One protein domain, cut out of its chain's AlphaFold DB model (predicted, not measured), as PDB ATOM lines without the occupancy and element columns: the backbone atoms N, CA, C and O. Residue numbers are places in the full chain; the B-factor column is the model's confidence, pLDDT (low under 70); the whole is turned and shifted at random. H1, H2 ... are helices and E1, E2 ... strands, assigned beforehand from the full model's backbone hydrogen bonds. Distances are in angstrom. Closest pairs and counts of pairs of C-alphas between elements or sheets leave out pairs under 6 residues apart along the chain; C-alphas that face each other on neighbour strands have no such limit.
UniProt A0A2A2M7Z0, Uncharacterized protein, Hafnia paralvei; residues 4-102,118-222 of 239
ATOM      1  N   PRO A   4      -3.051  14.090  -6.650       90.69
ATOM      2  CA  PRO A   4      -1.835  14.433  -5.923       90.69
ATOM      3  C   PRO A   4      -1.565  13.477  -4.757       90.69
ATOM      4  O   PRO A   4      -2.425  13.258  -3.906       90.69
ATOM      5  N   LYS A   5      -0.328  12.971  -4.664       90.62
ATOM      6  CA  LYS A   5       0.084  11.981  -3.647       90.62
ATOM      7  C   LYS A   5      -0.141  12.444  -2.202       90.62
ATOM      8  O   LYS A   5      -0.420  11.606  -1.356       90.62
ATOM      9  N   VAL A   6      -0.042  13.748  -1.942       92.00
ATOM     10  CA  VAL A   6      -0.329  14.385  -0.639       92.00
ATOM     11  C   VAL A   6      -1.774  14.159  -0.174       92.00
ATOM     12  O   VAL A   6      -2.039  14.145   1.022       92.00
ATOM     13  N   PHE A   7      -2.703  13.922  -1.102       93.56
ATOM     14  CA  PHE A   7      -4.106  13.631  -0.803       93.56
ATOM     15  C   PHE A   7      -4.449  12.139  -0.955       93.56
ATOM     16  O   PHE A   7      -5.623  11.776  -1.034       93.56
ATOM     17  N   SER A   8      -3.446  11.259  -1.048       90.69
ATOM     18  CA  SER A   8      -3.646   9.805  -1.126       90.69
ATOM     19  C   SER A   8      -3.688   9.121   0.238       90.69
ATOM     20  O   SER A   8      -4.046   7.951   0.306       90.69
ATOM     21  N   ASP A   9      -3.357   9.790   1.332       88.94
ATOM     22  CA  ASP A   9      -3.396   9.150   2.649       88.94
ATOM     23  C   ASP A   9      -4.827   9.076   3.194       88.94
ATOM     24  O   ASP A   9      -5.696   9.861   2.818       88.94
ATOM     25  N   VAL A  10      -5.092   8.083   4.046       84.19
ATOM     26  CA  VAL A  10      -6.425   7.841   4.617       84.19
ATOM     27  C   VAL A  10      -6.706   8.851   5.728       84.19
ATOM     28  O   VAL A  10      -5.883   9.029   6.618       84.19
ATOM     29  N   GLY A  11      -7.889   9.463   5.707       88.62
ATOM     30  CA  GLY A  11      -8.361  10.338   6.779       88.62
ATOM     31  C   GLY A  11      -9.291  11.437   6.276       88.62
ATOM     32  O   GLY A  11      -9.127  11.953   5.167       88.62
ATOM     33  N   ASP A  12     -10.266  11.806   7.101       90.38
ATOM     34  CA  ASP A  12     -11.270  12.807   6.734       90.38
ATOM     35  C   ASP A  12     -10.668  14.211   6.619       90.38
ATOM     36  O   ASP A  12     -11.040  14.960   5.719       90.38
ATOM     37  N   ASP A  13      -9.672  14.544   7.442       94.44
ATOM     38  CA  ASP A  13      -8.981  15.838   7.370       94.44
ATOM     39  C   ASP A  13      -8.204  16.011   6.062       94.44
ATOM     40  O   ASP A  13      -8.170  17.096   5.483       94.44
ATOM     41  N   ILE A  14      -7.616  14.928   5.551       94.12
ATOM     42  CA  ILE A  14      -6.911  14.931   4.264       94.12
ATOM     43  C   ILE A  14      -7.915  15.112   3.124       94.12
ATOM     44  O   ILE A  14      -7.664  15.884   2.197       94.12
ATOM     45  N   ARG A  15      -9.081  14.458   3.218       95.12
ATOM     46  CA  ARG A  15     -10.180  14.625   2.259       95.12
ATOM     47  C   ARG A  15     -10.712  16.060   2.247       95.12
ATOM     48  O   ARG A  15     -10.895  16.616   1.169       95.12
ATOM     49  N   LYS A  16     -10.903  16.674   3.418       96.38
ATOM     50  CA  LYS A  16     -11.332  18.077   3.553       96.38
ATOM     51  C   LYS A  16     -10.328  19.035   2.913       96.38
ATOM     52  O   LYS A  16     -10.718  19.810   2.049       96.38
ATOM     53  N   LYS A  17      -9.032  18.896   3.219       96.38
ATOM     54  CA  LYS A  17      -7.960  19.685   2.577       96.38
ATOM     55  C   LYS A  17      -7.935  19.514   1.057       96.38
ATOM     56  O   LYS A  17      -7.713  20.467   0.314       96.38
ATOM     57  N   ALA A  18      -8.173  18.297   0.571       96.38
ATOM     58  CA  ALA A  18      -8.283  18.047  -0.859       96.38
ATOM     59  C   ALA A  18      -9.516  18.742  -1.466       96.38
ATOM     60  O   ALA A  18      -9.414  19.314  -2.547       96.38
ATOM     61  N   PHE A  19     -10.656  18.741  -0.769       96.50
ATOM     62  CA  PHE A  19     -11.891  19.397  -1.209       96.50
ATOM     63  C   PHE A  19     -11.820  20.934  -1.174       96.50
ATOM     64  O   PHE A  19     -12.441  21.611  -1.995       96.50
ATOM     65  N   GLU A  20     -11.021  21.501  -0.269       96.88
ATOM     66  CA  GLU A  20     -10.689  22.932  -0.261       96.88
ATOM     67  C   GLU A  20      -9.886  23.336  -1.501       96.88
ATOM     68  O   GLU A  20     -10.085  24.424  -2.029       96.88
ATOM     69  N   LYS A  21      -9.015  22.454  -2.006       97.00
ATOM     70  CA  LYS A  21      -8.189  22.722  -3.193       97.00
ATOM     71  C   LYS A  21      -8.880  22.390  -4.515       97.00
ATOM     72  O   LYS A  21      -8.660  23.066  -5.520       97.00
ATOM     73  N   PHE A  22      -9.690  21.338  -4.531       96.88
ATOM     74  CA  PHE A  22     -10.307  20.807  -5.739       96.88
ATOM     75  C   PHE A  22     -11.826  20.808  -5.632       96.88
ATOM     76  O   PHE A  22     -12.401  20.476  -4.599       96.88
ATOM     77  N   ASP A  23     -12.480  21.131  -6.737       95.56
ATOM     78  CA  ASP A  23     -13.870  20.760  -6.946       95.56
ATOM     79  C   ASP A  23     -13.924  19.279  -7.339       95.56
ATOM     80  O   ASP A  23     -13.228  18.880  -8.274       95.56
ATOM     81  N   VAL A  24     -14.673  18.459  -6.597       95.56
ATOM     82  CA  VAL A  24     -14.655  16.989  -6.704       95.56
ATOM     83  C   VAL A  24     -16.077  16.463  -6.845       95.56
ATOM     84  O   VAL A  24     -16.897  16.636  -5.943       95.56
ATOM     85  N   GLU A  25     -16.356  15.752  -7.936       94.69
ATOM     86  CA  GLU A  25     -17.676  15.178  -8.221       94.69
ATOM     87  C   GLU A  25     -17.562  13.748  -8.767       94.69
ATOM     88  O   GLU A  25     -16.695  13.433  -9.582       94.69
ATOM     89  N   ALA A  26     -18.441  12.856  -8.314       95.00
ATOM     90  CA  ALA A  26     -18.638  11.552  -8.925       95.00
ATOM     91  C   ALA A  26     -19.441  11.717 -10.209       95.00
ATOM     92  O   ALA A  26     -20.510  12.328 -10.202       95.00
ATOM     93  N   ILE A  27     -18.954  11.112 -11.289       93.00
ATOM     94  CA  ILE A  27     -19.652  11.109 -12.577       93.00
ATOM     95  C   ILE A  27     -20.376   9.788 -12.822       93.00
ATOM     96  O   ILE A  27     -21.414   9.753 -13.474       93.00
ATOM     97  N   THR A  28     -19.846   8.680 -12.300       93.81
ATOM     98  CA  THR A  28     -20.474   7.377 -12.481       93.81
ATOM     99  C   THR A  28     -20.058   6.369 -11.419       93.81
ATOM    100  O   THR A  28     -18.939   6.427 -10.903       93.81
ATOM    101  N   LYS A  29     -20.948   5.418 -11.128       94.44
ATOM    102  CA  LYS A  29     -20.621   4.153 -10.465       94.44
ATOM    103  C   LYS A  29     -20.417   3.065 -11.520       94.44
ATOM    104  O   LYS A  29     -21.211   2.946 -12.451       94.44
ATOM    105  N   THR A  30     -19.396   2.240 -11.341       90.44
ATOM    106  CA  THR A  30     -19.089   1.113 -12.224       90.44
ATOM    107  C   THR A  30     -18.752  -0.141 -11.414       90.44
ATOM    108  O   THR A  30     -18.451  -0.072 -10.217       90.44
ATOM    109  N   THR A  31     -18.857  -1.288 -12.077       91.75
ATOM    110  CA  THR A  31     -18.668  -2.609 -11.483       91.75
ATOM    111  C   THR A  31     -17.198  -2.990 -11.481       91.75
ATOM    112  O   THR A  31     -16.520  -2.878 -12.504       91.75
ATOM    113  N   LEU A  32     -16.712  -3.474 -10.338       92.75
ATOM    114  CA  LEU A  32     -15.427  -4.165 -10.293       92.75
ATOM    115  C   LEU A  32     -15.647  -5.590 -10.799       92.75
ATOM    116  O   LEU A  32     -16.360  -6.367 -10.164       92.75
ATOM    117  N   LEU A  33     -15.084  -5.913 -11.961       93.31
ATOM    118  CA  LEU A  33     -15.299  -7.223 -12.564       93.31
ATOM    119  C   LEU A  33     -14.575  -8.318 -11.761       93.31
ATOM    120  O   LEU A  33     -13.500  -8.061 -11.210       93.31
ATOM    121  N   PRO A  34     -15.128  -9.545 -11.702       91.12
ATOM    122  CA  PRO A  34     -14.445 -10.688 -11.106       91.12
ATOM    123  C   PRO A  34     -13.010 -10.839 -11.626       91.12
ATOM    124  O   PRO A  34     -12.760 -10.723 -12.824       91.12
ATOM    125  N   GLY A  35     -12.061 -11.063 -10.714       85.75
ATOM    126  CA  GLY A  35     -10.639 -11.219 -11.042       85.75
ATOM    127  C   GLY A  35      -9.893  -9.921 -11.383       85.75
ATOM    128  O   GLY A  35      -8.682  -9.964 -11.590       85.75
ATOM    129  N   GLN A  36     -10.563  -8.764 -11.419       87.50
ATOM    130  CA  GLN A  36      -9.907  -7.485 -11.679       87.50
ATOM    131  C   GLN A  36      -9.263  -6.923 -10.408       87.50
ATOM    132  O   GLN A  36      -9.928  -6.701  -9.396       87.50
ATOM    133  N   GLU A  37      -7.972  -6.603 -10.482       86.94
ATOM    134  CA  GLU A  37      -7.314  -5.791  -9.463       86.94
ATOM    135  C   GLU A  37      -7.377  -4.315  -9.844       86.94
ATOM    136  O   GLU A  37      -7.012  -3.926 -10.953       86.94
ATOM    137  N   LYS A  38      -7.820  -3.473  -8.910       87.31
ATOM    138  CA  LYS A  38      -7.893  -2.029  -9.121       87.31
ATOM    139  C   LYS A  38      -7.454  -1.282  -7.879       87.31
ATOM    140  O   LYS A  38      -7.823  -1.658  -6.771       87.31
ATOM    141  N   THR A  39      -6.718  -0.193  -8.053       88.12
ATOM    142  CA  THR A  39      -6.240   0.637  -6.942       88.12
ATOM    143  C   THR A  39      -7.047   1.930  -6.862       88.12
ATOM    144  O   THR A  39      -7.194   2.648  -7.849       88.12
ATOM    145  N   GLY A  40      -7.592   2.230  -5.685       88.19
ATOM    146  CA  GLY A  40      -8.293   3.483  -5.415       88.19
ATOM    147  C   GLY A  40      -7.337   4.650  -5.149       88.19
ATOM    148  O   GLY A  40      -6.129   4.467  -5.001       88.19
ATOM    149  N   TYR A  41      -7.883   5.860  -5.004       88.19
ATOM    150  CA  TYR A  41      -7.100   7.090  -4.786       88.19
ATOM    151  C   TYR A  41      -6.214   7.060  -3.530       88.19
ATOM    152  O   TYR A  41      -5.179   7.728  -3.481       88.19
ATOM    153  N   HIS A  42      -6.586   6.222  -2.556       88.12
ATOM    154  CA  HIS A  42      -5.811   5.959  -1.348       88.12
ATOM    155  C   HIS A  42      -4.681   4.928  -1.507       88.12
ATOM    156  O   HIS A  42      -4.162   4.420  -0.516       88.12
ATOM    157  N   LYS A  43      -4.333   4.540  -2.742       85.62
ATOM    158  CA  LYS A  43      -3.348   3.482  -3.040       85.62
ATOM    159  C   LYS A  43      -3.699   2.109  -2.444       85.62
ATOM    160  O   LYS A  43      -2.849   1.229  -2.364       85.62
ATOM    161  N   ARG A  44      -4.957   1.911  -2.037       86.56
ATOM    162  CA  ARG A  44      -5.486   0.628  -1.557       86.56
ATOM    163  C   ARG A  44      -6.211  -0.095  -2.682       86.56
ATOM    164  O   ARG A  44      -6.865   0.554  -3.503       86.56
ATOM    165  N   LYS A  45      -6.122  -1.428  -2.692       90.62
ATOM    166  CA  LYS A  45      -6.902  -2.262  -3.610       90.62
ATOM    167  C   LYS A  45      -8.396  -2.076  -3.338       90.62
ATOM    168  O   LYS A  45      -8.826  -1.996  -2.187       90.62
ATOM    169  N   LEU A  46      -9.169  -1.983  -4.406       90.81
ATOM    170  CA  LEU A  46     -10.621  -1.997  -4.391       90.81
ATOM    171  C   LEU A  46     -11.077  -3.452  -4.455       90.81
ATOM    172  O   LEU A  46     -10.555  -4.229  -5.248       90.81
ATOM    173  N   THR A  47     -12.033  -3.807  -3.604       88.38
ATOM    174  CA  THR A  47     -12.615  -5.159  -3.511       88.38
ATOM    175  C   THR A  47     -14.111  -5.172  -3.819       88.38
ATOM    176  O   THR A  47     -14.751  -6.216  -3.781       88.38
ATOM    177  N   THR A  48     -14.677  -4.005  -4.115       89.94
ATOM    178  CA  THR A  48     -16.088  -3.796  -4.438       89.94
ATOM    179  C   THR A  48     -16.192  -2.924  -5.681       89.94
ATOM    180  O   THR A  48     -15.198  -2.337  -6.119       89.94
ATOM    181  N   ASP A  49     -17.419  -2.730  -6.165       93.62
ATOM    182  CA  ASP A  49     -17.763  -1.620  -7.053       93.62
ATOM    183  C   ASP A  49     -17.129  -0.299  -6.599       93.62
ATOM    184  O   ASP A  49     -16.790  -0.082  -5.422       93.62
ATOM    185  N   TYR A  50     -17.011   0.621  -7.546       94.19
ATOM    186  CA  TYR A  50     -16.353   1.889  -7.312       94.19
ATOM    187  C   TYR A  50     -16.998   3.016  -8.106       94.19
ATOM    188  O   TYR A  50     -17.652   2.822  -9.130       94.19
ATOM    189  N   TYR A  51     -16.795   4.223  -7.604       94.88
ATOM    190  CA  TYR A  51     -17.134   5.459  -8.275       94.88
ATOM    191  C   TYR A  51     -15.915   6.003  -9.004       94.88
ATOM    192  O   TYR A  51     -14.787   5.930  -8.503       94.88
ATOM    193  N   ILE A  52     -16.167   6.589 -10.168       93.94
ATOM    194  CA  ILE A  52     -15.215   7.440 -10.868       93.94
ATOM    195  C   ILE A  52     -15.536   8.871 -10.466       93.94
ATOM    196  O   ILE A  52     -16.618   9.385 -10.764       93.94
ATOM    197  N   PHE A  53     -14.583   9.488  -9.783       94.06
ATOM    198  CA  PHE A  53     -14.607  10.904  -9.475       94.06
ATOM    199  C   PHE A  53     -13.752  11.649 -10.480       94.06
ATOM    200  O   PHE A  53     -12.685  11.174 -10.877       94.06
ATOM    201  N   ILE A  54     -14.211  12.832 -10.848       93.19
ATOM    202  CA  ILE A  54     -13.367  13.845 -11.455       93.19
ATOM    203  C   ILE A  54     -13.017  14.883 -10.399       93.19
ATOM    204  O   ILE A  54     -13.747  15.080  -9.424       93.19
ATOM    205  N   PHE A  55     -11.896  15.551 -10.606       93.50
ATOM    206  CA  PHE A  55     -11.486  16.666  -9.778       93.50
ATOM    207  C   PHE A  55     -10.915  17.776 -10.650       93.50
ATOM    208  O   PHE A  55     -10.199  17.503 -11.615       93.50
ATOM    209  N   THR A  56     -11.228  19.019 -10.305       93.06
ATOM    210  CA  THR A  56     -10.760  20.221 -11.001       93.06
ATOM    211  C   THR A  56     -10.159  21.174  -9.986       93.06
ATOM    212  O   THR A  56     -10.785  21.462  -8.967       93.06
ATOM    213  N   ASP A  57      -8.948  21.661 -10.234       94.50
ATOM    214  CA  ASP A  57      -8.306  22.649  -9.366       94.50
ATOM    215  C   ASP A  57      -9.182  23.906  -9.272       94.50
ATOM    216  O   ASP A  57      -9.772  24.366 -10.260       94.50
ATOM    217  N   ARG A  58      -9.375  24.412  -8.050       95.19
ATOM    218  CA  ARG A  58     -10.262  25.556  -7.837       95.19
ATOM    219  C   ARG A  58      -9.678  26.849  -8.396       95.19
ATOM    220  O   ARG A  58     -10.468  27.665  -8.869       95.19
ATOM    221  N   GLU A  59      -8.355  26.990  -8.399       95.38
ATOM    222  CA  GLU A  59      -7.633  28.165  -8.893       95.38
ATOM    223  C   GLU A  59      -7.358  28.057 -10.398       95.38
ATOM    224  O   GLU A  59      -7.593  29.004 -11.146       95.38
ATOM    225  N   ASP A  60      -6.922  26.884 -10.866       92.44
ATOM    226  CA  ASP A  60      -6.608  26.642 -12.277       92.44
ATOM    227  C   ASP A  60      -7.547  25.602 -12.900       92.44
ATOM    228  O   ASP A  60      -7.265  24.405 -12.945       92.44
ATOM    229  N   LYS A  61      -8.651  26.074 -13.483       89.56
ATOM    230  CA  LYS A  61      -9.679  25.213 -14.096       89.56
ATOM    231  C   LYS A  61      -9.181  24.337 -15.252       89.56
ATOM    232  O   LYS A  61      -9.895  23.428 -15.664       89.56
ATOM    233  N   LYS A  62      -7.972  24.566 -15.780       87.25
ATOM    234  CA  LYS A  62      -7.362  23.685 -16.792       87.25
ATOM    235  C   LYS A  62      -6.771  22.418 -16.168       87.25
ATOM    236  O   LYS A  62      -6.602  21.408 -16.856       87.25
ATOM    237  N   LYS A  63      -6.474  22.439 -14.865       89.44
ATOM    238  CA  LYS A  63      -5.956  21.298 -14.105       89.44
ATOM    239  C   LYS A  63      -7.103  20.424 -13.617       89.44
ATOM    240  O   LYS A  63      -7.597  20.568 -12.503       89.44
ATOM    241  N   GLN A  64      -7.487  19.478 -14.466       90.25
ATOM    242  CA  GLN A  64      -8.486  18.461 -14.149       90.25
ATOM    243  C   GLN A  64      -7.925  17.043 -14.266       90.25
ATOM    244  O   GLN A  64      -6.975  16.782 -15.018       90.25
ATOM    245  N   GLY A  65      -8.509  16.118 -13.518       90.50
ATOM    246  CA  GLY A  65      -8.149  14.707 -13.507       90.50
ATOM    247  C   GLY A  65      -9.290  13.835 -13.011       90.50
ATOM    248  O   GLY A  65     -10.381  14.314 -12.715       90.50
ATOM    249  N   SER A  66      -9.016  12.540 -12.899       92.00
ATOM    250  CA  SER A  66      -9.962  11.556 -12.379       92.00
ATOM    251  C   SER A  66      -9.286  10.551 -11.460       92.00
ATOM    252  O   SER A  66      -8.101  10.245 -11.614       92.00
ATOM    253  N   PHE A  67     -10.046  10.020 -10.507       92.12
ATOM    254  CA  PHE A  67      -9.618   8.934  -9.631       92.12
ATOM    255  C   PHE A  67     -10.767   7.966  -9.349       92.12
ATOM    256  O   PHE A  67     -11.937   8.270  -9.579       92.12
ATOM    257  N   CYS A  68     -10.424   6.786  -8.833       92.38
ATOM    258  CA  CYS A  68     -11.409   5.813  -8.377       92.38
ATOM    259  C   CYS A  68     -11.494   5.726  -6.866       92.38
ATOM    260  O   CYS A  68     -10.495   5.812  -6.150       92.38
ATOM    261  N   CYS A  69     -12.713   5.520  -6.395       92.75
ATOM    262  CA  CYS A  69     -13.035   5.444  -4.985       92.75
ATOM    263  C   CYS A  69     -14.045   4.320  -4.765       92.75
ATOM    264  O   CYS A  69     -15.104   4.313  -5.388       92.75
ATOM    265  N   GLY A  70     -13.723   3.357  -3.902       93.38
ATOM    266  CA  GLY A  70     -14.655   2.281  -3.561       93.38
ATOM    267  C   GLY A  70     -15.922   2.824  -2.897       93.38
ATOM    268  O   GLY A  70     -15.878   3.871  -2.248       93.38
ATOM    269  N   VAL A  71     -17.035   2.092  -3.015       93.50
ATOM    270  CA  VAL A  71     -18.359   2.515  -2.504       93.50
ATOM    271  C   VAL A  71     -18.336   2.947  -1.032       93.50
ATOM    272  O   VAL A  71     -19.031   3.881  -0.644       93.50
ATOM    273  N   HIS A  72     -17.539   2.292  -0.186       90.19
ATOM    274  CA  HIS A  72     -17.465   2.663   1.230       90.19
ATOM    275  C   HIS A  72     -16.792   4.021   1.449       90.19
ATOM    276  O   HIS A  72     -17.299   4.843   2.207       90.19
ATOM    277  N   ALA A  73     -15.673   4.272   0.766       90.19
ATOM    278  CA  ALA A  73     -14.900   5.500   0.922       90.19
ATOM    279  C   ALA A  73     -15.553   6.708   0.226       90.19
ATOM    280  O   ALA A  73     -15.292   7.848   0.606       90.19
ATOM    281  N   SER A  74     -16.418   6.483  -0.771       93.38
ATOM    282  CA  SER A  74     -17.086   7.564  -1.504       93.38
ATOM    283  C   SER A  74     -18.094   8.338  -0.656       93.38
ATOM    284  O   SER A  74     -18.361   9.494  -0.966       93.38
ATOM    285  N   LYS A  75     -18.606   7.751   0.437       93.38
ATOM    286  CA  LYS A  75     -19.536   8.421   1.362       93.38
ATOM    287  C   LYS A  75     -18.988   9.752   1.875       93.38
ATOM    288  O   LYS A  75     -19.672  10.761   1.779       93.38
ATOM    289  N   GLY A  76     -17.721   9.775   2.289       94.12
ATOM    290  CA  GLY A  76     -17.091  11.002   2.772       94.12
ATOM    291  C   GLY A  76     -16.919  12.076   1.692       94.12
ATOM    292  O   GLY A  76     -16.817  13.250   2.019       94.12
ATOM    293  N   TRP A  77     -16.892  11.712   0.406       96.12
ATOM    294  CA  TRP A  77     -16.922  12.697  -0.682       96.12
ATOM    295  C   TRP A  77     -18.332  13.232  -0.920       96.12
ATOM    296  O   TRP A  77     -18.493  14.433  -1.105       96.12
ATOM    297  N   PHE A  78     -19.339  12.359  -0.866       96.00
ATOM    298  CA  PHE A  78     -20.748  12.732  -0.997       96.00
ATOM    299  C   PHE A  78     -21.216  13.677   0.111       96.00
ATOM    300  O   PHE A  78     -21.954  14.619  -0.155       96.00
ATOM    301  N   GLU A  79     -20.737  13.475   1.337       95.50
ATOM    302  CA  GLU A  79     -20.978  14.392   2.455       95.50
ATOM    303  C   GLU A  79     -20.381  15.784   2.206       95.50
ATOM    304  O   GLU A  79     -21.004  16.787   2.543       95.50
ATOM    305  N   LEU A  80     -19.198  15.857   1.585       95.62
ATOM    306  CA  LEU A  80     -18.520  17.125   1.299       95.62
ATOM    307  C   LEU A  80     -19.127  17.870   0.107       95.62
ATOM    308  O   LEU A  80     -19.277  19.088   0.157       95.62
ATOM    309  N   ASN A  81     -19.459  17.155  -0.969       94.38
ATOM    310  CA  ASN A  81     -19.927  17.763  -2.217       94.38
ATOM    311  C   ASN A  81     -21.458  17.778  -2.371       94.38
ATOM    312  O   ASN A  81     -21.969  18.312  -3.354       94.38
ATOM    313  N   GLY A  82     -22.191  17.194  -1.421       93.81
ATOM    314  CA  GLY A  82     -23.652  17.162  -1.406       93.81
ATOM    315  C   GLY A  82     -24.287  16.232  -2.446       93.81
ATOM    316  O   GLY A  82     -25.509  16.249  -2.610       93.81
ATOM    317  N   GLN A  83     -23.507  15.423  -3.170       93.50
ATOM    318  CA  GLN A  83     -24.055  14.495  -4.155       93.50
ATOM    319  C   GLN A  83     -24.791  13.337  -3.478       93.50
ATOM    320  O   GLN A  83     -24.306  12.713  -2.538       93.50
ATOM    321  N   ASN A  84     -25.950  12.971  -4.022       91.31
ATOM    322  CA  ASN A  84     -26.661  11.771  -3.601       91.31
ATOM    323  C   ASN A  84     -26.207  10.565  -4.433       91.31
ATOM    324  O   ASN A  84     -26.417  10.532  -5.648       91.31
ATOM    325  N   ALA A  85     -25.656   9.547  -3.767       89.25
ATOM    326  CA  ALA A  85     -25.181   8.305  -4.378       89.25
ATOM    327  C   ALA A  85     -26.215   7.618  -5.296       89.25
ATOM    328  O   ALA A  85     -25.826   7.004  -6.288       89.25
ATOM    329  N   HIS A  86     -27.514   7.736  -4.993       87.75
ATOM    330  CA  HIS A  86     -28.603   7.140  -5.779       87.75
ATOM    331  C   HIS A  86     -28.850   7.839  -7.122       87.75
ATOM    332  O   HIS A  86     -29.396   7.227  -8.039       87.75
ATOM    333  N   ASN A  87     -28.442   9.103  -7.239       87.06
ATOM    334  CA  ASN A  87     -28.599   9.897  -8.456       87.06
ATOM    335  C   ASN A  87     -27.392   9.776  -9.392       87.06
ATOM    336  O   ASN A  87     -27.440  10.272 -10.513       87.06
ATOM    337  N   ILE A  88     -26.303   9.151  -8.942       91.12
ATOM    338  CA  ILE A  88     -25.112   8.971  -9.767       91.12
ATOM    339  C   ILE A  88     -25.392   7.903 -10.823       91.12
ATOM    340  O   ILE A  88     -25.787   6.780 -10.496       91.12
ATOM    341  N   ALA A  89     -25.149   8.252 -12.089       90.62
ATOM    342  CA  ALA A  89     -25.319   7.352 -13.221       90.62
ATOM    343  C   ALA A  89     -24.518   6.058 -13.015       90.62
ATOM    344  O   ALA A  89     -23.328   6.089 -12.685       90.62
ATOM    345  N   SER A  90     -25.143   4.908 -13.237       92.31
ATOM    346  CA  SER A  90     -24.483   3.611 -13.133       92.31
ATOM    347  C   SER A  90     -24.959   2.658 -14.213       92.31
ATOM    348  O   SER A  90     -26.102   2.732 -14.666       92.31
ATOM    349  N   TYR A  91     -24.065   1.757 -14.603       93.69
ATOM    350  CA  TYR A  91     -24.386   0.611 -15.434       93.69
ATOM    351  C   TYR A  91     -23.559  -0.580 -14.969       93.69
ATOM    352  O   TYR A  91     -22.332  -0.489 -14.872       93.69
ATOM    353  N   ASN A  92     -24.241  -1.681 -14.670       94.44
ATOM    354  CA  ASN A  92     -23.619  -2.952 -14.360       94.44
ATOM    355  C   ASN A  92     -23.505  -3.767 -15.657       94.44
ATOM    356  O   ASN A  92     -24.524  -4.231 -16.173       94.44
ATOM    357  N   PRO A  93     -22.291  -3.974 -16.193       95.31
ATOM    358  CA  PRO A  93     -22.105  -4.708 -17.433       95.31
ATOM    359  C   PRO A  93     -22.400  -6.207 -17.292       95.31
ATOM    360  O   PRO A  93     -22.630  -6.846 -18.305       95.31
ATOM    361  N   LEU A  94     -22.443  -6.777 -16.082       95.69
ATOM    362  CA  LEU A  94     -22.785  -8.191 -15.870       95.69
ATOM    363  C   LEU A  94     -24.300  -8.426 -15.944       95.69
ATOM    364  O   LEU A  94     -24.761  -9.389 -16.550       95.69
ATOM    365  N   THR A  95     -25.089  -7.538 -15.332       94.31
ATOM    366  CA  THR A  95     -26.551  -7.708 -15.217       94.31
ATOM    367  C   THR A  95     -27.329  -6.908 -16.262       94.31
ATOM    368  O   THR A  95     -28.454  -7.257 -16.619       94.31
ATOM    369  N   GLY A  96     -26.734  -5.838 -16.793       91.31
ATOM    370  CA  GLY A  96     -27.414  -4.853 -17.628       91.31
ATOM    371  C   GLY A  96     -28.237  -3.832 -16.844       91.31
ATOM    372  O   GLY A  96     -28.918  -3.008 -17.458       91.31
ATOM    373  N   GLU A  97     -28.208  -3.886 -15.513       89.38
ATOM    374  CA  GLU A  97     -28.917  -2.936 -14.664       89.38
ATOM    375  C   GLU A  97     -28.269  -1.556 -14.747       89.38
ATOM    376  O   GLU A  97     -27.049  -1.412 -14.783       89.38
ATOM    377  N   SER A  98     -29.104  -0.523 -14.755       85.62
ATOM    378  CA  SER A  98     -28.668   0.870 -14.791       85.62
ATOM    379  C   SER A  98     -29.408   1.673 -13.734       85.62
ATOM    380  O   SER A  98     -30.621   1.496 -13.599       85.62
ATOM    381  N   SER A  99     -28.729   2.593 -13.056       79.50
ATOM    382  CA  SER A  99     -29.349   3.524 -12.104       79.50
ATOM    383  C   SER A  99     -28.884   4.962 -12.335       79.50
ATOM    384  O   SER A  99     -27.968   5.202 -13.118       79.50
ATOM    385  N   GLY A 100     -29.494   5.910 -11.622       58.91
ATOM    386  CA  GLY A 100     -29.117   7.323 -11.692       58.91
ATOM    387  C   GLY A 100     -29.798   8.093 -12.821       58.91
ATOM    388  O   GLY A 100     -29.162   8.939 -13.444       58.91
ATOM    389  N   ASP A 101     -31.085   7.825 -13.081       49.41
ATOM    390  CA  ASP A 101     -31.895   8.779 -13.845       49.41
ATOM    391  C   ASP A 101     -31.825  10.140 -13.134       49.41
ATOM    392  O   ASP A 101     -32.147  10.274 -11.948       49.41
ATOM    393  N   VAL A 102     -31.342  11.144 -13.864       44.16
ATOM    394  CA  VAL A 102     -31.176  12.524 -13.407       44.16
ATOM    395  C   VAL A 102     -32.567  13.099 -13.124       44.16
ATOM    396  O   VAL A 102     -33.224  13.624 -14.017       44.16
ATOM    397  N   ALA A 118     -35.794   9.319 -20.964       68.50
ATOM    398  CA  ALA A 118     -34.407   9.144 -21.395       68.50
ATOM    399  C   ALA A 118     -34.333   8.612 -22.839       68.50
ATOM    400  O   ALA A 118     -35.082   7.701 -23.214       68.50
ATOM    401  N   ASN A 119     -33.425   9.165 -23.650       87.31
ATOM    402  CA  ASN A 119     -33.238   8.717 -25.026       87.31
ATOM    403  C   ASN A 119     -32.530   7.351 -25.035       87.31
ATOM    404  O   ASN A 119     -31.486   7.166 -24.403       87.31
ATOM    405  N   LYS A 120     -33.115   6.378 -25.740       90.56
ATOM    406  CA  LYS A 120     -32.646   4.987 -25.740       90.56
ATOM    407  C   LYS A 120     -31.235   4.873 -26.316       90.56
ATOM    408  O   LYS A 120     -30.388   4.222 -25.708       90.56
ATOM    409  N   GLU A 121     -30.979   5.518 -27.447       93.81
ATOM    410  CA  GLU A 121     -29.694   5.476 -28.143       93.81
ATOM    411  C   GLU A 121     -28.606   6.179 -27.316       93.81
ATOM    412  O   GLU A 121     -27.499   5.667 -27.171       93.81
ATOM    413  N   LYS A 122     -28.921   7.307 -26.672       92.94
ATOM    414  CA  LYS A 122     -27.998   7.999 -25.761       92.94
ATOM    415  C   LYS A 122     -27.625   7.128 -24.569       92.94
ATOM    416  O   LYS A 122     -26.445   7.004 -24.243       92.94
ATOM    417  N   LYS A 123     -28.615   6.475 -23.955       92.12
ATOM    418  CA  LYS A 123     -28.397   5.536 -22.849       92.12
ATOM    419  C   LYS A 123     -27.540   4.346 -23.279       92.12
ATOM    420  O   LYS A 123     -26.626   3.967 -22.558       92.12
ATOM    421  N   GLN A 124     -27.780   3.786 -24.465       94.81
ATOM    422  CA  GLN A 124     -26.936   2.722 -25.016       94.81
ATOM    423  C   GLN A 124     -25.492   3.189 -25.223       94.81
ATOM    424  O   GLN A 124     -24.573   2.471 -24.839       94.81
ATOM    425  N   LEU A 125     -25.279   4.400 -25.748       96.56
ATOM    426  CA  LEU A 125     -23.941   4.968 -25.937       96.56
ATOM    427  C   LEU A 125     -23.201   5.164 -24.602       96.56
ATOM    428  O   LEU A 125     -22.015   4.849 -24.499       96.56
ATOM    429  N   ILE A 126     -23.911   5.635 -23.572       95.12
ATOM    430  CA  ILE A 126     -23.398   5.755 -22.199       95.12
ATOM    431  C   ILE A 126     -23.018   4.375 -21.642       95.12
ATOM    432  O   ILE A 126     -21.892   4.201 -21.177       95.12
ATOM    433  N   ASN A 127     -23.907   3.385 -21.757       95.44
ATOM    434  CA  ASN A 127     -23.669   2.027 -21.260       95.44
ATOM    435  C   ASN A 127     -22.477   1.352 -21.965       95.44
ATOM    436  O   ASN A 127     -21.681   0.678 -21.310       95.44
ATOM    437  N   ILE A 128     -22.313   1.558 -23.280       97.06
ATOM    438  CA  ILE A 128     -21.141   1.086 -24.043       97.06
ATOM    439  C   ILE A 128     -19.864   1.677 -23.449       97.06
ATOM    440  O   ILE A 128     -18.911   0.949 -23.182       97.06
ATOM    441  N   LEU A 129     -19.845   2.987 -23.193       96.31
ATOM    442  CA  LEU A 129     -18.661   3.655 -22.664       96.31
ATOM    443  C   LEU A 129     -18.352   3.249 -21.214       96.31
ATOM    444  O   LEU A 129     -17.188   3.053 -20.870       96.31
ATOM    445  N   GLN A 130     -19.371   3.066 -20.372       95.50
ATOM    446  CA  GLN A 130     -19.201   2.541 -19.011       95.50
ATOM    447  C   GLN A 130     -18.670   1.104 -19.016       95.50
ATOM    448  O   GLN A 130     -17.769   0.784 -18.240       95.50
ATOM    449  N   THR A 131     -19.172   0.260 -19.919       96.69
ATOM    450  CA  THR A 131     -18.675  -1.112 -20.100       96.69
ATOM    451  C   THR A 131     -17.229  -1.097 -20.572       96.69
ATOM    452  O   THR A 131     -16.376  -1.730 -19.961       96.69
ATOM    453  N   TYR A 132     -16.916  -0.300 -21.595       96.25
ATOM    454  CA  TYR A 132     -15.552  -0.108 -22.083       96.25
ATOM    455  C   TYR A 132     -14.587   0.293 -20.954       96.25
ATOM    456  O   TYR A 132     -13.510  -0.293 -20.822       96.25
ATOM    457  N   ILE A 133     -14.984   1.240 -20.098       94.06
ATOM    458  CA  ILE A 133     -14.182   1.676 -18.949       94.06
ATOM    459  C   ILE A 133     -13.952   0.530 -17.952       94.06
ATOM    460  O   ILE A 133     -12.824   0.359 -17.483       94.06
ATOM    461  N   ALA A 134     -14.983  -0.261 -17.641       93.12
ATOM    462  CA  ALA A 134     -14.857  -1.415 -16.749       93.12
ATOM    463  C   ALA A 134     -13.874  -2.461 -17.310       93.12
ATOM    464  O   ALA A 134     -13.004  -2.951 -16.589       93.12
ATOM    465  N   LEU A 135     -13.950  -2.737 -18.616       93.44
ATOM    466  CA  LEU A 135     -13.143  -3.757 -19.292       93.44
ATOM    467  C   LEU A 135     -11.665  -3.372 -19.473       93.44
ATOM    468  O   LEU A 135     -10.790  -4.247 -19.472       93.44
ATOM    469  N   THR A 136     -11.380  -2.086 -19.684       90.19
ATOM    470  CA  THR A 136     -10.048  -1.606 -20.105       90.19
ATOM    471  C   THR A 136      -9.278  -0.851 -19.031       90.19
ATOM    472  O   THR A 136      -8.085  -0.619 -19.212       90.19
ATOM    473  N   ASP A 137      -9.934  -0.489 -17.926       81.56
ATOM    474  CA  ASP A 137      -9.380   0.386 -16.890       81.56
ATOM    475  C   ASP A 137      -8.947   1.770 -17.420       81.56
ATOM    476  O   ASP A 137      -8.030   2.413 -16.913       81.56
ATOM    477  N   SER A 138      -9.631   2.272 -18.453       80.06
ATOM    478  CA  SER A 138      -9.313   3.534 -19.137       80.06
ATOM    479  C   SER A 138      -9.670   4.796 -18.332       80.06
ATOM    480  O   SER A 138     -10.131   5.789 -18.892       80.06
ATOM    481  N   ILE A 139      -9.536   4.770 -17.010       74.06
ATOM    482  CA  ILE A 139      -9.881   5.874 -16.100       74.06
ATOM    483  C   ILE A 139      -8.682   6.741 -15.725       74.06
ATOM    484  O   ILE A 139      -8.862   7.841 -15.200       74.06
ATOM    485  N   THR A 140      -7.467   6.217 -15.896       61.75
ATOM    486  CA  THR A 140      -6.263   6.849 -15.377       61.75
ATOM    487  C   THR A 140      -5.899   8.021 -16.270       61.75
ATOM    488  O   THR A 140      -5.909   7.946 -17.499       61.75
ATOM    489  N   SER A 141      -5.646   9.156 -15.625       58.66
ATOM    490  CA  SER A 141      -5.149  10.348 -16.302       58.66
ATOM    491  C   SER A 141      -3.761  10.040 -16.861       58.66
ATOM    492  O   SER A 141      -2.928   9.487 -16.147       58.66
ATOM    493  N   THR A 142      -3.501  10.384 -18.119       54.91
ATOM    494  CA  THR A 142      -2.141  10.320 -18.667       54.91
ATOM    495  C   THR A 142      -1.356  11.548 -18.199       54.91
ATOM    496  O   THR A 142      -1.928  12.508 -17.666       54.91
ATOM    497  N   LYS A 143      -0.037  11.571 -18.449       48.19
ATOM    498  CA  LYS A 143       0.798  12.775 -18.258       48.19
ATOM    499  C   LYS A 143       0.214  14.026 -18.947       48.19
ATOM    500  O   LYS A 143       0.531  15.138 -18.545       48.19
ATOM    501  N   GLU A 144      -0.671  13.844 -19.929       49.84
ATOM    502  CA  GLU A 144      -1.274  14.890 -20.763       49.84
ATOM    503  C   GLU A 144      -2.658  15.374 -20.286       49.84
ATOM    504  O   GLU A 144      -3.206  16.317 -20.854       49.84
ATOM    505  N   GLY A 145      -3.252  14.780 -19.242       63.34
ATOM    506  CA  GLY A 145      -4.531  15.258 -18.705       63.34
ATOM    507  C   GLY A 145      -5.505  14.165 -18.277       63.34
ATOM    508  O   GLY A 145      -5.163  12.993 -18.174       63.34
ATOM    509  N   GLU A 146      -6.733  14.576 -17.965       74.50
ATOM    510  CA  GLU A 146      -7.850  13.668 -17.670       74.50
ATOM    511  C   GLU A 146      -8.104  12.689 -18.834       74.50
ATOM    512  O   GLU A 146      -7.983  13.065 -20.008       74.50
ATOM    513  N   SER A 147      -8.476  11.450 -18.488       86.19
ATOM    514  CA  SER A 147      -8.781  10.382 -19.444       86.19
ATOM    515  C   SER A 147      -9.824  10.810 -20.482       86.19
ATOM    516  O   SER A 147     -10.900  11.313 -20.151       86.19
ATOM    517  N   THR A 148      -9.542  10.532 -21.755       90.81
ATOM    518  CA  THR A 148     -10.479  10.763 -22.865       90.81
ATOM    519  C   THR A 148     -11.806  10.031 -22.663       90.81
ATOM    520  O   THR A 148     -12.858  10.591 -22.962       90.81
ATOM    521  N   ALA A 149     -11.785   8.809 -22.121       93.69
ATOM    522  CA  ALA A 149     -13.007   8.048 -21.860       93.69
ATOM    523  C   ALA A 149     -13.880   8.733 -20.798       93.69
ATOM    524  O   ALA A 149     -15.087   8.868 -20.980       93.69
ATOM    525  N   VAL A 150     -13.252   9.230 -19.730       92.44
ATOM    526  CA  VAL A 150     -13.919   9.957 -18.640       92.44
ATOM    527  C   VAL A 150     -14.514  11.275 -19.147       92.44
ATOM    528  O   VAL A 150     -15.682  11.548 -18.884       92.44
ATOM    529  N   LYS A 151     -13.770  12.033 -19.967       91.88
ATOM    530  CA  LYS A 151     -14.255  13.271 -20.607       91.88
ATOM    531  C   LYS A 151     -15.495  13.049 -21.461       91.88
ATOM    532  O   LYS A 151     -16.478  13.779 -21.337       91.88
ATOM    533  N   ILE A 152     -15.440  12.052 -22.347       94.50
ATOM    534  CA  ILE A 152     -16.566  11.727 -23.228       94.50
ATOM    535  C   ILE A 152     -17.764  11.294 -22.381       94.50
ATOM    536  O   ILE A 152     -18.873  11.773 -22.615       94.50
ATOM    537  N   LEU A 153     -17.541  10.461 -21.357       94.56
ATOM    538  CA  LEU A 153     -18.606  10.006 -20.471       94.56
ATOM    539  C   LEU A 153     -19.269  11.174 -19.746       94.56
ATOM    540  O   LEU A 153     -20.492  11.273 -19.796       94.56
ATOM    541  N   LYS A 154     -18.482  12.084 -19.151       92.44
ATOM    542  CA  LYS A 154     -18.992  13.288 -18.482       92.44
ATOM    543  C   LYS A 154     -19.919  14.079 -19.407       92.44
ATOM    544  O   LYS A 154     -21.037  14.394 -19.017       92.44
ATOM    545  N   LYS A 155     -19.493  14.345 -20.649       92.00
ATOM    546  CA  LYS A 155     -20.312  15.080 -21.627       92.00
ATOM    547  C   LYS A 155     -21.638  14.366 -21.921       92.00
ATOM    548  O   LYS A 155     -22.681  15.014 -21.990       92.00
ATOM    549  N   LEU A 156     -21.601  13.042 -22.090       92.19
ATOM    550  CA  LEU A 156     -22.787  12.248 -22.413       92.19
ATOM    551  C   LEU A 156     -23.817  12.250 -21.275       92.19
ATOM    552  O   LEU A 156     -25.010  12.387 -21.548       92.19
ATOM    553  N   ILE A 157     -23.368  12.116 -20.024       90.06
ATOM    554  CA  ILE A 157     -24.259  12.027 -18.857       90.06
ATOM    555  C   ILE A 157     -24.867  13.374 -18.447       90.06
ATOM    556  O   ILE A 157     -25.876  13.377 -17.753       90.06
ATOM    557  N   THR A 158     -24.300  14.514 -18.873       86.06
ATOM    558  CA  THR A 158     -24.885  15.840 -18.592       86.06
ATOM    559  C   THR A 158     -26.213  16.052 -19.327       86.06
ATOM    560  O   THR A 158     -27.088  16.746 -18.820       86.06
ATOM    561  N   HIS A 159     -26.397  15.428 -20.497       81.69
ATOM    562  CA  HIS A 159     -27.603  15.584 -21.323       81.69
ATOM    563  C   HIS A 159     -28.155  14.221 -21.790       81.69
ATOM    564  O   HIS A 159     -28.134  13.918 -22.988       81.69
ATOM    565  N   PRO A 160     -28.646  13.373 -20.864       75.88
ATOM    566  CA  PRO A 160     -28.987  11.978 -21.156       75.88
ATOM    567  C   PRO A 160     -30.312  11.810 -21.921       75.88
ATOM    568  O   PRO A 160     -30.528  10.786 -22.568       75.88
ATOM    569  N   SER A 161     -31.205  12.803 -21.872       77.81
ATOM    570  CA  SER A 161     -32.500  12.759 -22.572       77.81
ATOM    571  C   SER A 161     -32.418  13.178 -24.044       77.81
ATOM    572  O   SER A 161     -33.381  12.989 -24.784       77.81
ATOM    573  N   ASN A 162     -31.282  13.716 -24.490       85.44
ATOM    574  CA  ASN A 162     -31.089  14.125 -25.878       85.44
ATOM    575  C   ASN A 162     -30.716  12.924 -26.747       85.44
ATOM    576  O   ASN A 162     -30.033  12.012 -26.289       85.44
ATOM    577  N   SER A 163     -31.097  12.955 -28.025       89.19
ATOM    578  CA  SER A 163     -30.519  12.045 -29.022       89.19
ATOM    579  C   SER A 163     -28.992  12.223 -29.073       89.19
ATOM    580  O   SER A 163     -28.527  13.361 -28.943       89.19
ATOM    581  N   PRO A 164     -28.195  11.150 -29.231       92.06
ATOM    582  CA  PRO A 164     -26.750  11.284 -29.342       92.06
ATOM    583  C   PRO A 164     -26.381  12.099 -30.586       92.06
ATOM    584  O   PRO A 164     -26.799  11.799 -31.707       92.06
ATOM    585  N   GLU A 165     -25.562  13.128 -30.400       93.00
ATOM    586  CA  GLU A 165     -25.043  13.905 -31.517       93.00
ATOM    587  C   GLU A 165     -24.065  13.061 -32.340       93.00
ATOM    588  O   GLU A 165     -23.313  12.235 -31.814       93.00
ATOM    589  N   ARG A 166     -23.962  13.348 -33.643       91.81
ATOM    590  CA  ARG A 166     -22.937  12.727 -34.506       91.81
ATOM    591  C   ARG A 166     -21.524  12.918 -33.948       91.81
ATOM    592  O   ARG A 166     -20.685  12.029 -34.073       91.81
ATOM    593  N   SER A 167     -21.266  14.078 -33.338       92.44
ATOM    594  CA  SER A 167     -19.983  14.410 -32.711       92.44
ATOM    595  C   SER A 167     -19.650  13.453 -31.559       92.44
ATOM    596  O   SER A 167     -18.511  13.012 -31.426       92.44
ATOM    597  N   GLU A 168     -20.654  13.067 -30.773       95.56
ATOM    598  CA  GLU A 168     -20.524  12.176 -29.626       95.56
ATOM    599  C   GLU A 168     -20.333  10.722 -30.057       95.56
ATOM    600  O   GLU A 168     -19.435  10.049 -29.552       95.56
ATOM    601  N   ILE A 169     -21.104  10.259 -31.050       96.69
ATOM    602  CA  ILE A 169     -20.931   8.922 -31.640       96.69
ATOM    603  C   ILE A 169     -19.514   8.791 -32.220       96.69
ATOM    604  O   ILE A 169     -18.810   7.823 -31.932       96.69
ATOM    605  N   ARG A 170     -19.045   9.794 -32.978       95.88
ATOM    606  CA  ARG A 170     -17.672   9.826 -33.512       95.88
ATOM    607  C   ARG A 170     -16.614   9.879 -32.413       95.88
ATOM    608  O   ARG A 170     -15.553   9.284 -32.587       95.88
ATOM    609  N   ALA A 171     -16.864  10.574 -31.303       96.44
ATOM    610  CA  ALA A 171     -15.923  10.627 -30.187       96.44
ATOM    611  C   ALA A 171     -15.725   9.237 -29.564       96.44
ATOM    612  O   ALA A 171     -14.583   8.798 -29.420       96.44
ATOM    613  N   VAL A 172     -16.818   8.514 -29.287       97.75
ATOM    614  CA  VAL A 172     -16.749   7.135 -28.773       97.75
ATOM    615  C   VAL A 172     -16.114   6.196 -29.801       97.75
ATOM    616  O   VAL A 172     -15.189   5.467 -29.457       97.75
ATOM    617  N   ASN A 173     -16.504   6.272 -31.078       97.88
ATOM    618  CA  ASN A 173     -15.899   5.450 -32.132       97.88
ATOM    619  C   ASN A 173     -14.385   5.678 -32.255       97.88
ATOM    620  O   ASN A 173     -13.618   4.735 -32.407       97.88
ATOM    621  N   THR A 174     -13.941   6.934 -32.166       96.62
ATOM    622  CA  THR A 174     -12.515   7.284 -32.231       96.62
ATOM    623  C   THR A 174     -11.750   6.742 -31.029       96.62
ATOM    624  O   THR A 174     -10.624   6.282 -31.193       96.62
ATOM    625  N   LEU A 175     -12.343   6.796 -29.832       96.38
ATOM    626  CA  LEU A 175     -11.766   6.198 -28.626       96.38
ATOM    627  C   LEU A 175     -11.583   4.684 -28.800       96.38
ATOM    628  O   LEU A 175     -10.490   4.177 -28.557       96.38
ATOM    629  N   LEU A 176     -12.627   3.988 -29.254       96.94
ATOM    630  CA  LEU A 176     -12.594   2.548 -29.515       96.94
ATOM    631  C   LEU A 176     -11.532   2.204 -30.565       96.94
ATOM    632  O   LEU A 176     -10.617   1.442 -30.279       96.94
ATOM    633  N   TYR A 177     -11.579   2.858 -31.728       96.06
ATOM    634  CA  TYR A 177     -10.608   2.664 -32.804       96.06
ATOM    635  C   TYR A 177      -9.162   2.827 -32.318       96.06
ATOM    636  O   TYR A 177      -8.338   1.939 -32.512       96.06
ATOM    637  N   LYS A 178      -8.854   3.931 -31.622       93.88
ATOM    638  CA  LYS A 178      -7.510   4.167 -31.070       93.88
ATOM    639  C   LYS A 178      -7.094   3.084 -30.081       93.88
ATOM    640  O   LYS A 178      -5.938   2.676 -30.080       93.88
ATOM    641  N   THR A 179      -8.029   2.601 -29.267       93.62
ATOM    642  CA  THR A 179      -7.762   1.497 -28.340       93.62
ATOM    643  C   THR A 179      -7.354   0.246 -29.101       93.62
ATOM    644  O   THR A 179      -6.350  -0.369 -28.773       93.62
ATOM    645  N   PHE A 180      -8.074  -0.093 -30.163       94.31
ATOM    646  CA  PHE A 180      -7.820  -1.293 -30.958       94.31
ATOM    647  C   PHE A 180      -6.565  -1.202 -31.836       94.31
ATOM    648  O   PHE A 180      -6.031  -2.222 -32.259       94.31
ATOM    649  N   THR A 181      -6.029   0.005 -32.050       92.94
ATOM    650  CA  THR A 181      -4.706   0.183 -32.671       92.94
ATOM    651  C   THR A 181      -3.529  -0.052 -31.720       92.94
ATOM    652  O   THR A 181      -2.403  -0.205 -32.194       92.94
ATOM    653  N   ASP A 182      -3.758  -0.095 -30.404       91.38
ATOM    654  CA  ASP A 182      -2.720  -0.433 -29.426       91.38
ATOM    655  C   ASP A 182      -2.297  -1.902 -29.587       91.38
ATOM    656  O   ASP A 182      -3.132  -2.796 -29.765       91.38
ATOM    657  N   ILE A 183      -0.988  -2.159 -29.507       91.38
ATOM    658  CA  ILE A 183      -0.401  -3.489 -29.705       91.38
ATOM    659  C   ILE A 183      -1.013  -4.551 -28.786       91.38
ATOM    660  O   ILE A 183      -1.185  -5.694 -29.208       91.38
ATOM    661  N   LYS A 184      -1.432  -4.153 -27.577       90.62
ATOM    662  CA  LYS A 184      -2.103  -5.013 -26.601       90.62
ATOM    663  C   LYS A 184      -3.362  -5.672 -27.160       90.62
ATOM    664  O   LYS A 184      -3.644  -6.809 -26.801       90.62
ATOM    665  N   TYR A 185      -4.130  -4.961 -27.983       93.25
ATOM    666  CA  TYR A 185      -5.381  -5.462 -28.559       93.25
ATOM    667  C   TYR A 185      -5.180  -5.965 -29.987       93.25
ATOM    668  O   TYR A 185      -5.749  -6.987 -30.361       93.25
ATOM    669  N   LYS A 186      -4.302  -5.304 -30.749       92.81
ATOM    670  CA  LYS A 186      -3.977  -5.678 -32.126       92.81
ATOM    671  C   LYS A 186      -3.427  -7.102 -32.241       92.81
ATOM    672  O   LYS A 186      -3.770  -7.797 -33.184       92.81
ATOM    673  N   GLN A 187      -2.618  -7.557 -31.282       94.56
ATOM    674  CA  GLN A 187      -2.079  -8.929 -31.264       94.56
ATOM    675  C   GLN A 187      -3.147 -10.026 -31.078       94.56
ATOM    676  O   GLN A 187      -2.845 -11.204 -31.237       94.56
ATOM    677  N   HIS A 188      -4.368  -9.645 -30.693       94.88
ATOM    678  CA  HIS A 188      -5.513 -10.540 -30.527       94.88
ATOM    679  C   HIS A 188      -6.576 -10.323 -31.616       94.88
ATOM    680  O   HIS A 188      -7.710 -10.761 -31.439       94.88
ATOM    681  N   ASP A 189      -6.240  -9.601 -32.694       95.06
ATOM    682  CA  ASP A 189      -7.141  -9.261 -33.803       95.06
ATOM    683  C   ASP A 189      -8.440  -8.554 -33.366       95.06
ATOM    684  O   ASP A 189      -9.468  -8.615 -34.038       95.06
ATOM    685  N   ILE A 190      -8.397  -7.842 -32.235       96.75
ATOM    686  CA  ILE A 190      -9.537  -7.076 -31.726       96.75
ATOM    687  C   ILE A 190      -9.598  -5.752 -32.480       96.75
ATOM    688  O   ILE A 190      -8.723  -4.901 -32.330       96.75
ATOM    689  N   THR A 191     -10.661  -5.563 -33.254       95.62
ATOM    690  CA  THR A 191     -10.925  -4.368 -34.070       95.62
ATOM    691  C   THR A 191     -12.252  -3.686 -33.738       95.62
ATOM    692  O   THR A 191     -12.480  -2.546 -34.152       95.62
ATOM    693  N   LYS A 192     -13.129  -4.359 -32.983       96.81
ATOM    694  CA  LYS A 192     -14.464  -3.877 -32.607       96.81
ATOM    695  C   LYS A 192     -14.754  -4.065 -31.127       96.81
ATOM    696  O   LYS A 192     -14.218  -4.952 -30.462       96.81
ATOM    697  N   TYR A 193     -15.696  -3.277 -30.621       97.69
ATOM    698  CA  TYR A 193     -16.160  -3.387 -29.242       97.69
ATOM    699  C   TYR A 193     -16.755  -4.767 -28.923       97.69
ATOM    700  O   TYR A 193     -16.457  -5.309 -27.862       97.69
ATOM    701  N   SER A 194     -17.500  -5.397 -29.838       96.19
ATOM    702  CA  SER A 194     -17.995  -6.769 -29.630       96.19
ATOM    703  C   SER A 194     -16.873  -7.803 -29.443       96.19
ATOM    704  O   SER A 194     -17.014  -8.729 -28.651       96.19
ATOM    705  N   GLU A 195     -15.751  -7.638 -30.148       96.94
ATOM    706  CA  GLU A 195     -14.583  -8.526 -30.056       96.94
ATOM    707  C   GLU A 195     -13.831  -8.298 -28.737       96.94
ATOM    708  O   GLU A 195     -13.414  -9.258 -28.091       96.94
ATOM    709  N   LEU A 196     -13.736  -7.041 -28.279       96.62
ATOM    710  CA  LEU A 196     -13.223  -6.712 -26.947       96.62
ATOM    711  C   LEU A 196     -14.066  -7.366 -25.845       96.62
ATOM    712  O   LEU A 196     -13.502  -7.902 -24.890       96.62
ATOM    713  N   VAL A 197     -15.397  -7.298 -25.959       97.12
ATOM    714  CA  VAL A 197     -16.315  -7.918 -24.996       97.12
ATOM    715  C   VAL A 197     -16.065  -9.423 -24.938       97.12
ATOM    716  O   VAL A 197     -15.751  -9.924 -23.862       97.12
ATOM    717  N   LEU A 198     -16.084 -10.109 -26.083       96.75
ATOM    718  CA  LEU A 198     -15.860 -11.555 -26.152       96.75
ATOM    719  C   LEU A 198     -14.487 -11.960 -25.595       96.75
ATOM    720  O   LEU A 198     -14.372 -12.905 -24.815       96.75
ATOM    721  N   PHE A 199     -13.433 -11.223 -25.956       95.62
ATOM    722  CA  PHE A 199     -12.091 -11.448 -25.420       95.62
ATOM    723  C   PHE A 199     -12.077 -11.367 -23.889       95.62
ATOM    724  O   PHE A 199     -11.466 -12.202 -23.219       95.62
ATOM    725  N   LYS A 200     -12.778 -10.381 -23.321       94.31
ATOM    726  CA  LYS A 200     -12.837 -10.173 -21.874       94.31
ATOM    727  C   LYS A 200     -13.684 -11.209 -21.152       94.31
ATOM    728  O   LYS A 200     -13.235 -11.684 -20.111       94.31
ATOM    729  N   GLU A 201     -14.832 -11.582 -21.710       95.88
ATOM    730  CA  GLU A 201     -15.669 -12.683 -21.219       95.88
ATOM    731  C   GLU A 201     -14.852 -13.968 -21.086       95.88
ATOM    732  O   GLU A 201     -14.788 -14.546 -20.001       95.88
ATOM    733  N   ASN A 202     -14.122 -14.335 -22.144       95.12
ATOM    734  CA  ASN A 202     -13.258 -15.514 -22.151       95.12
ATOM    735  C   ASN A 202     -12.114 -15.402 -21.135       95.12
ATOM    736  O   ASN A 202     -11.843 -16.350 -20.405       95.12
ATOM    737  N   SER A 203     -11.447 -14.244 -21.063       93.25
ATOM    738  CA  SER A 203     -10.291 -14.063 -20.172       93.25
ATOM    739  C   SER A 203     -10.648 -14.049 -18.682       93.25
ATOM    740  O   SER A 203      -9.810 -14.402 -17.856       93.25
ATOM    741  N   LEU A 204     -11.864 -13.616 -18.334       92.62
ATOM    742  CA  LEU A 204     -12.312 -13.450 -16.947       92.62
ATOM    743  C   LEU A 204     -13.309 -14.532 -16.510       92.62
ATOM    744  O   LEU A 204     -13.644 -14.593 -15.329       92.62
ATOM    745  N   GLY A 205     -13.802 -15.367 -17.431       95.31
ATOM    746  CA  GLY A 205     -14.841 -16.357 -17.142       95.31
ATOM    747  C   GLY A 205     -16.169 -15.712 -16.732       95.31
ATOM    748  O   GLY A 205     -16.828 -16.188 -15.810       95.31
ATOM    749  N   ILE A 206     -16.541 -14.605 -17.378       95.12
ATOM    750  CA  ILE A 206     -17.763 -13.836 -17.087       95.12
ATOM    751  C   ILE A 206     -18.642 -13.715 -18.330       95.12
ATOM    752  O   ILE A 206     -18.180 -13.933 -19.445       95.12
ATOM    753  N   THR A 207     -19.891 -13.293 -18.143       96.62
ATOM    754  CA  THR A 207     -20.783 -12.887 -19.235       96.62
ATOM    755  C   THR A 207     -21.135 -11.416 -19.080       96.62
ATOM    756  O   THR A 207     -21.530 -10.969 -18.002       96.62
ATOM    757  N   ILE A 208     -20.986 -10.661 -20.161       96.69
ATOM    758  CA  ILE A 208     -21.341  -9.254 -20.270       96.69
ATOM    759  C   ILE A 208     -22.694  -9.149 -20.969       96.69
ATOM    760  O   ILE A 208     -22.975  -9.791 -21.983       96.69
ATOM    761  N   LYS A 209     -23.562  -8.284 -20.452       96.75
ATOM    762  CA  LYS A 209     -24.835  -7.982 -21.083       96.75
ATOM    763  C   LYS A 209     -24.594  -7.358 -22.455       96.75
ATOM    764  O   LYS A 209     -24.043  -6.266 -22.572       96.75
ATOM    765  N   SER A 210     -25.091  -8.028 -23.491       94.88
ATOM    766  CA  SER A 210     -25.049  -7.505 -24.856       94.88
ATOM    767  C   SER A 210     -25.787  -6.165 -24.969       94.88
ATOM    768  O   SER A 210     -26.926  -6.018 -24.510       94.88
ATOM    769  N   ILE A 211     -25.130  -5.195 -25.608       95.12
ATOM    770  CA  ILE A 211     -25.687  -3.882 -25.934       95.12
ATOM    771  C   ILE A 211     -25.766  -3.782 -27.461       95.12
ATOM    772  O   ILE A 211     -24.750  -3.981 -28.124       95.12
ATOM    773  N   PRO A 212     -26.934  -3.465 -28.049       94.81
ATOM    774  CA  PRO A 212     -27.041  -3.263 -29.489       94.81
ATOM    775  C   PRO A 212     -26.156  -2.107 -29.975       94.81
ATOM    776  O   PRO A 212     -26.254  -0.993 -29.466       94.81
ATOM    777  N   VAL A 213     -25.332  -2.376 -30.991       96.19
ATOM    778  CA  VAL A 213     -24.363  -1.414 -31.556       96.19
ATOM    779  C   VAL A 213     -24.615  -1.048 -33.022       96.19
ATOM    780  O   VAL A 213     -23.990  -0.123 -33.544       96.19
ATOM    781  N   SER A 214     -25.541  -1.738 -33.698       95.31
ATOM    782  CA  SER A 214     -25.808  -1.569 -35.136       95.31
ATOM    783  C   SER A 214     -26.125  -0.123 -35.507       95.31
ATOM    784  O   SER A 214     -25.515   0.407 -36.431       95.31
ATOM    785  N   TYR A 215     -26.978   0.540 -34.719       95.19
ATOM    786  CA  TYR A 215     -27.330   1.950 -34.895       95.19
ATOM    787  C   TYR A 215     -26.092   2.857 -34.988       95.19
ATOM    788  O   TYR A 215     -26.003   3.704 -35.877       95.19
ATOM    789  N   PHE A 216     -25.105   2.672 -34.105       97.06
ATOM    790  CA  PHE A 216     -23.900   3.504 -34.098       97.06
ATOM    791  C   PHE A 216     -22.988   3.187 -35.280       97.06
ATOM    792  O   PHE A 216     -22.465   4.103 -35.915       97.06
ATOM    793  N   ASN A 217     -22.845   1.907 -35.627       96.44
ATOM    794  CA  ASN A 217     -22.058   1.493 -36.783       96.44
ATOM    795  C   ASN A 217     -22.652   2.011 -38.101       96.44
ATOM    796  O   ASN A 217     -21.917   2.511 -38.953       96.44
ATOM    797  N   GLU A 218     -23.973   1.950 -38.261       95.75
ATOM    798  CA  GLU A 218     -24.689   2.540 -39.395       95.75
ATOM    799  C   GLU A 218     -24.547   4.063 -39.416       95.75
ATOM    800  O   GLU A 218     -24.278   4.637 -40.471       95.75
ATOM    801  N   ASN A 219     -24.640   4.726 -38.258       95.19
ATOM    802  CA  ASN A 219     -24.447   6.171 -38.168       95.19
ATOM    803  C   ASN A 219     -23.047   6.586 -38.649       95.19
ATOM    804  O   ASN A 219     -22.940   7.524 -39.441       95.19
ATOM    805  N   ILE A 220     -21.997   5.863 -38.239       95.38
ATOM    806  CA  ILE A 220     -20.627   6.106 -38.706       95.38
ATOM    807  C   ILE A 220     -20.517   5.887 -40.217       95.38
ATOM    808  O   ILE A 220     -19.978   6.756 -40.894       95.38
ATOM    809  N   LYS A 221     -21.049   4.781 -40.758       93.44
ATOM    810  CA  LYS A 221     -20.999   4.481 -42.204       93.44
ATOM    811  C   LYS A 221     -21.714   5.539 -43.044       93.44
ATOM    812  O   LYS A 221     -21.145   6.036 -44.009       93.44
ATOM    813  N   ASN A 222     -22.932   5.906 -42.653       91.19
ATOM    814  CA  ASN A 222     -23.805   6.779 -43.439       91.19
ATOM    815  C   ASN A 222     -23.430   8.260 -43.328       91.19
ATOM    816  O   ASN A 222     -23.887   9.079 -44.118       91.19
TER     817      ASN A 222
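AT A GLANCE: This is residues 4 to 102 and 118 to 222 of the 239 residues of an uncharacterized protein of Hafnia paralvei (UniProt A0A2A2M7Z0). A small, strongly twisted sheet, E1, E2 and E3, is the middle of three layers, with H1 and H2 on one face and H4 across the other. H4 is also part of an up-and-down bundle with H3 and H5, each running against the one before it; H7 packs on one end of H3, and H8 crosses H5 at the far end of the long axis from H1. The 204 printed residues, with eight named helices and three named strands, run H1 E1 E2 E3 H2 H3 H4 H5 H6 H7 H8. The sheet's order is E1, E2, E3, all antiparallel, and the class is mixed, helices and strands. The whole is compact, with a radius of gyration of the C-alphas of 17.0 A and spans of 51 by 35 by 32 A.

HOW THE PARTS SIT: Start with H1, residues 12 to 21, which is on the sheet and leads by a tight link into edge strand E1, residues 22 to 30. E1 forms a hairpin with inner strand E2, residues 50 to 57; look for N 23 and O 56, 2.8 A apart and within hydrogen-bond range. E2 forms a second hairpin with edge strand E3, residues 64 to 70, where N 51 and O 69 are 2.8 A apart and within hydrogen-bond range; E1, E2 and E3 form a meander, each strand the antiparallel neighbour of the one before. H2, residues 71 to 81, is over E1 and E2 at a height over the sheet of 8.7 A, slantwise to the strands at 38 degrees to E1 on the local plane. H1 and H2 touch at a steep tilt of 49 degrees, the same way, with the closest C-alphas, those of Asp 12 and Gly 76, 7.3 A apart. Beyond the cut, H3, residues 120 to 136, only grazes the sheet with its residues 130 to 134. It forms a helical hairpin with H4, residues 148 to 158, at a shallow tilt of 30 degrees; their closest C-alphas, of Ile 126 and Leu 156, are 6.5 A apart. H4 is on the opposite face from H2, at a height over the sheet of 9.7 A, across the strands at 88 degrees to E1 on the local plane. H5, residues 166 to 181, touches H4 with its residues 168 to 175 alone, in another helical hairpin at a shallow tilt of 25 degrees; their closest C-alphas, of Ile 152 and Ala 171, are 7.1 A apart. H6, residues 183 to 186, is close to H5 but not clearly touching, with the C-alphas of Phe 180 and Lys 186 closest at 5.9 A. H7, residues 193 to 204, only just touches H3, with 3 pairs of C-alphas within 8 A, the closest being Leu 135 and Lys 200 at 6.9 A. H8, residues 214 to 222, touches H5 about perpendicular at 82 degrees, with the C-alphas of Ile 169 and Phe 216 closest at 6.6 A. Every O i to N i+4 pair is within hydrogen-bond range in H1, H3, H4, H5, H7 and H8; H2 has 3 of 7, beside 3 of 8 O i to N i+3 pairs, and H6 is too short for an O i to N i+4 pair.

IN THESE COORDINATES: Find C-alpha 12 at (-11.270, 12.807, 6.734); from there H1 runs 14.4 A. E1 follows over 22.5 A, E2 over 22.4 A and E3 over 20.3 A. Find C-alpha 120 at (-32.646, 4.987, -25.740), where H3 begins its 24.2 A; H5 runs 22.2 A. H8 ends at C-alpha 222, at (-23.805, 6.779, -43.439).

THE WHOLE: The two C-alphas farthest apart, of Asp 13 and Asn 222, are 53.7 A apart. Residues 103 to 117 are not printed, and C-alphas 102 and 118 stand 9.3 A apart across the cut. Of the links printed whole, E1 to E2 and H3 to H4 are long. Mean pLDDT of the printed part is 90.7; residues 100 to 102, 118 and 140 to 145 are under 70.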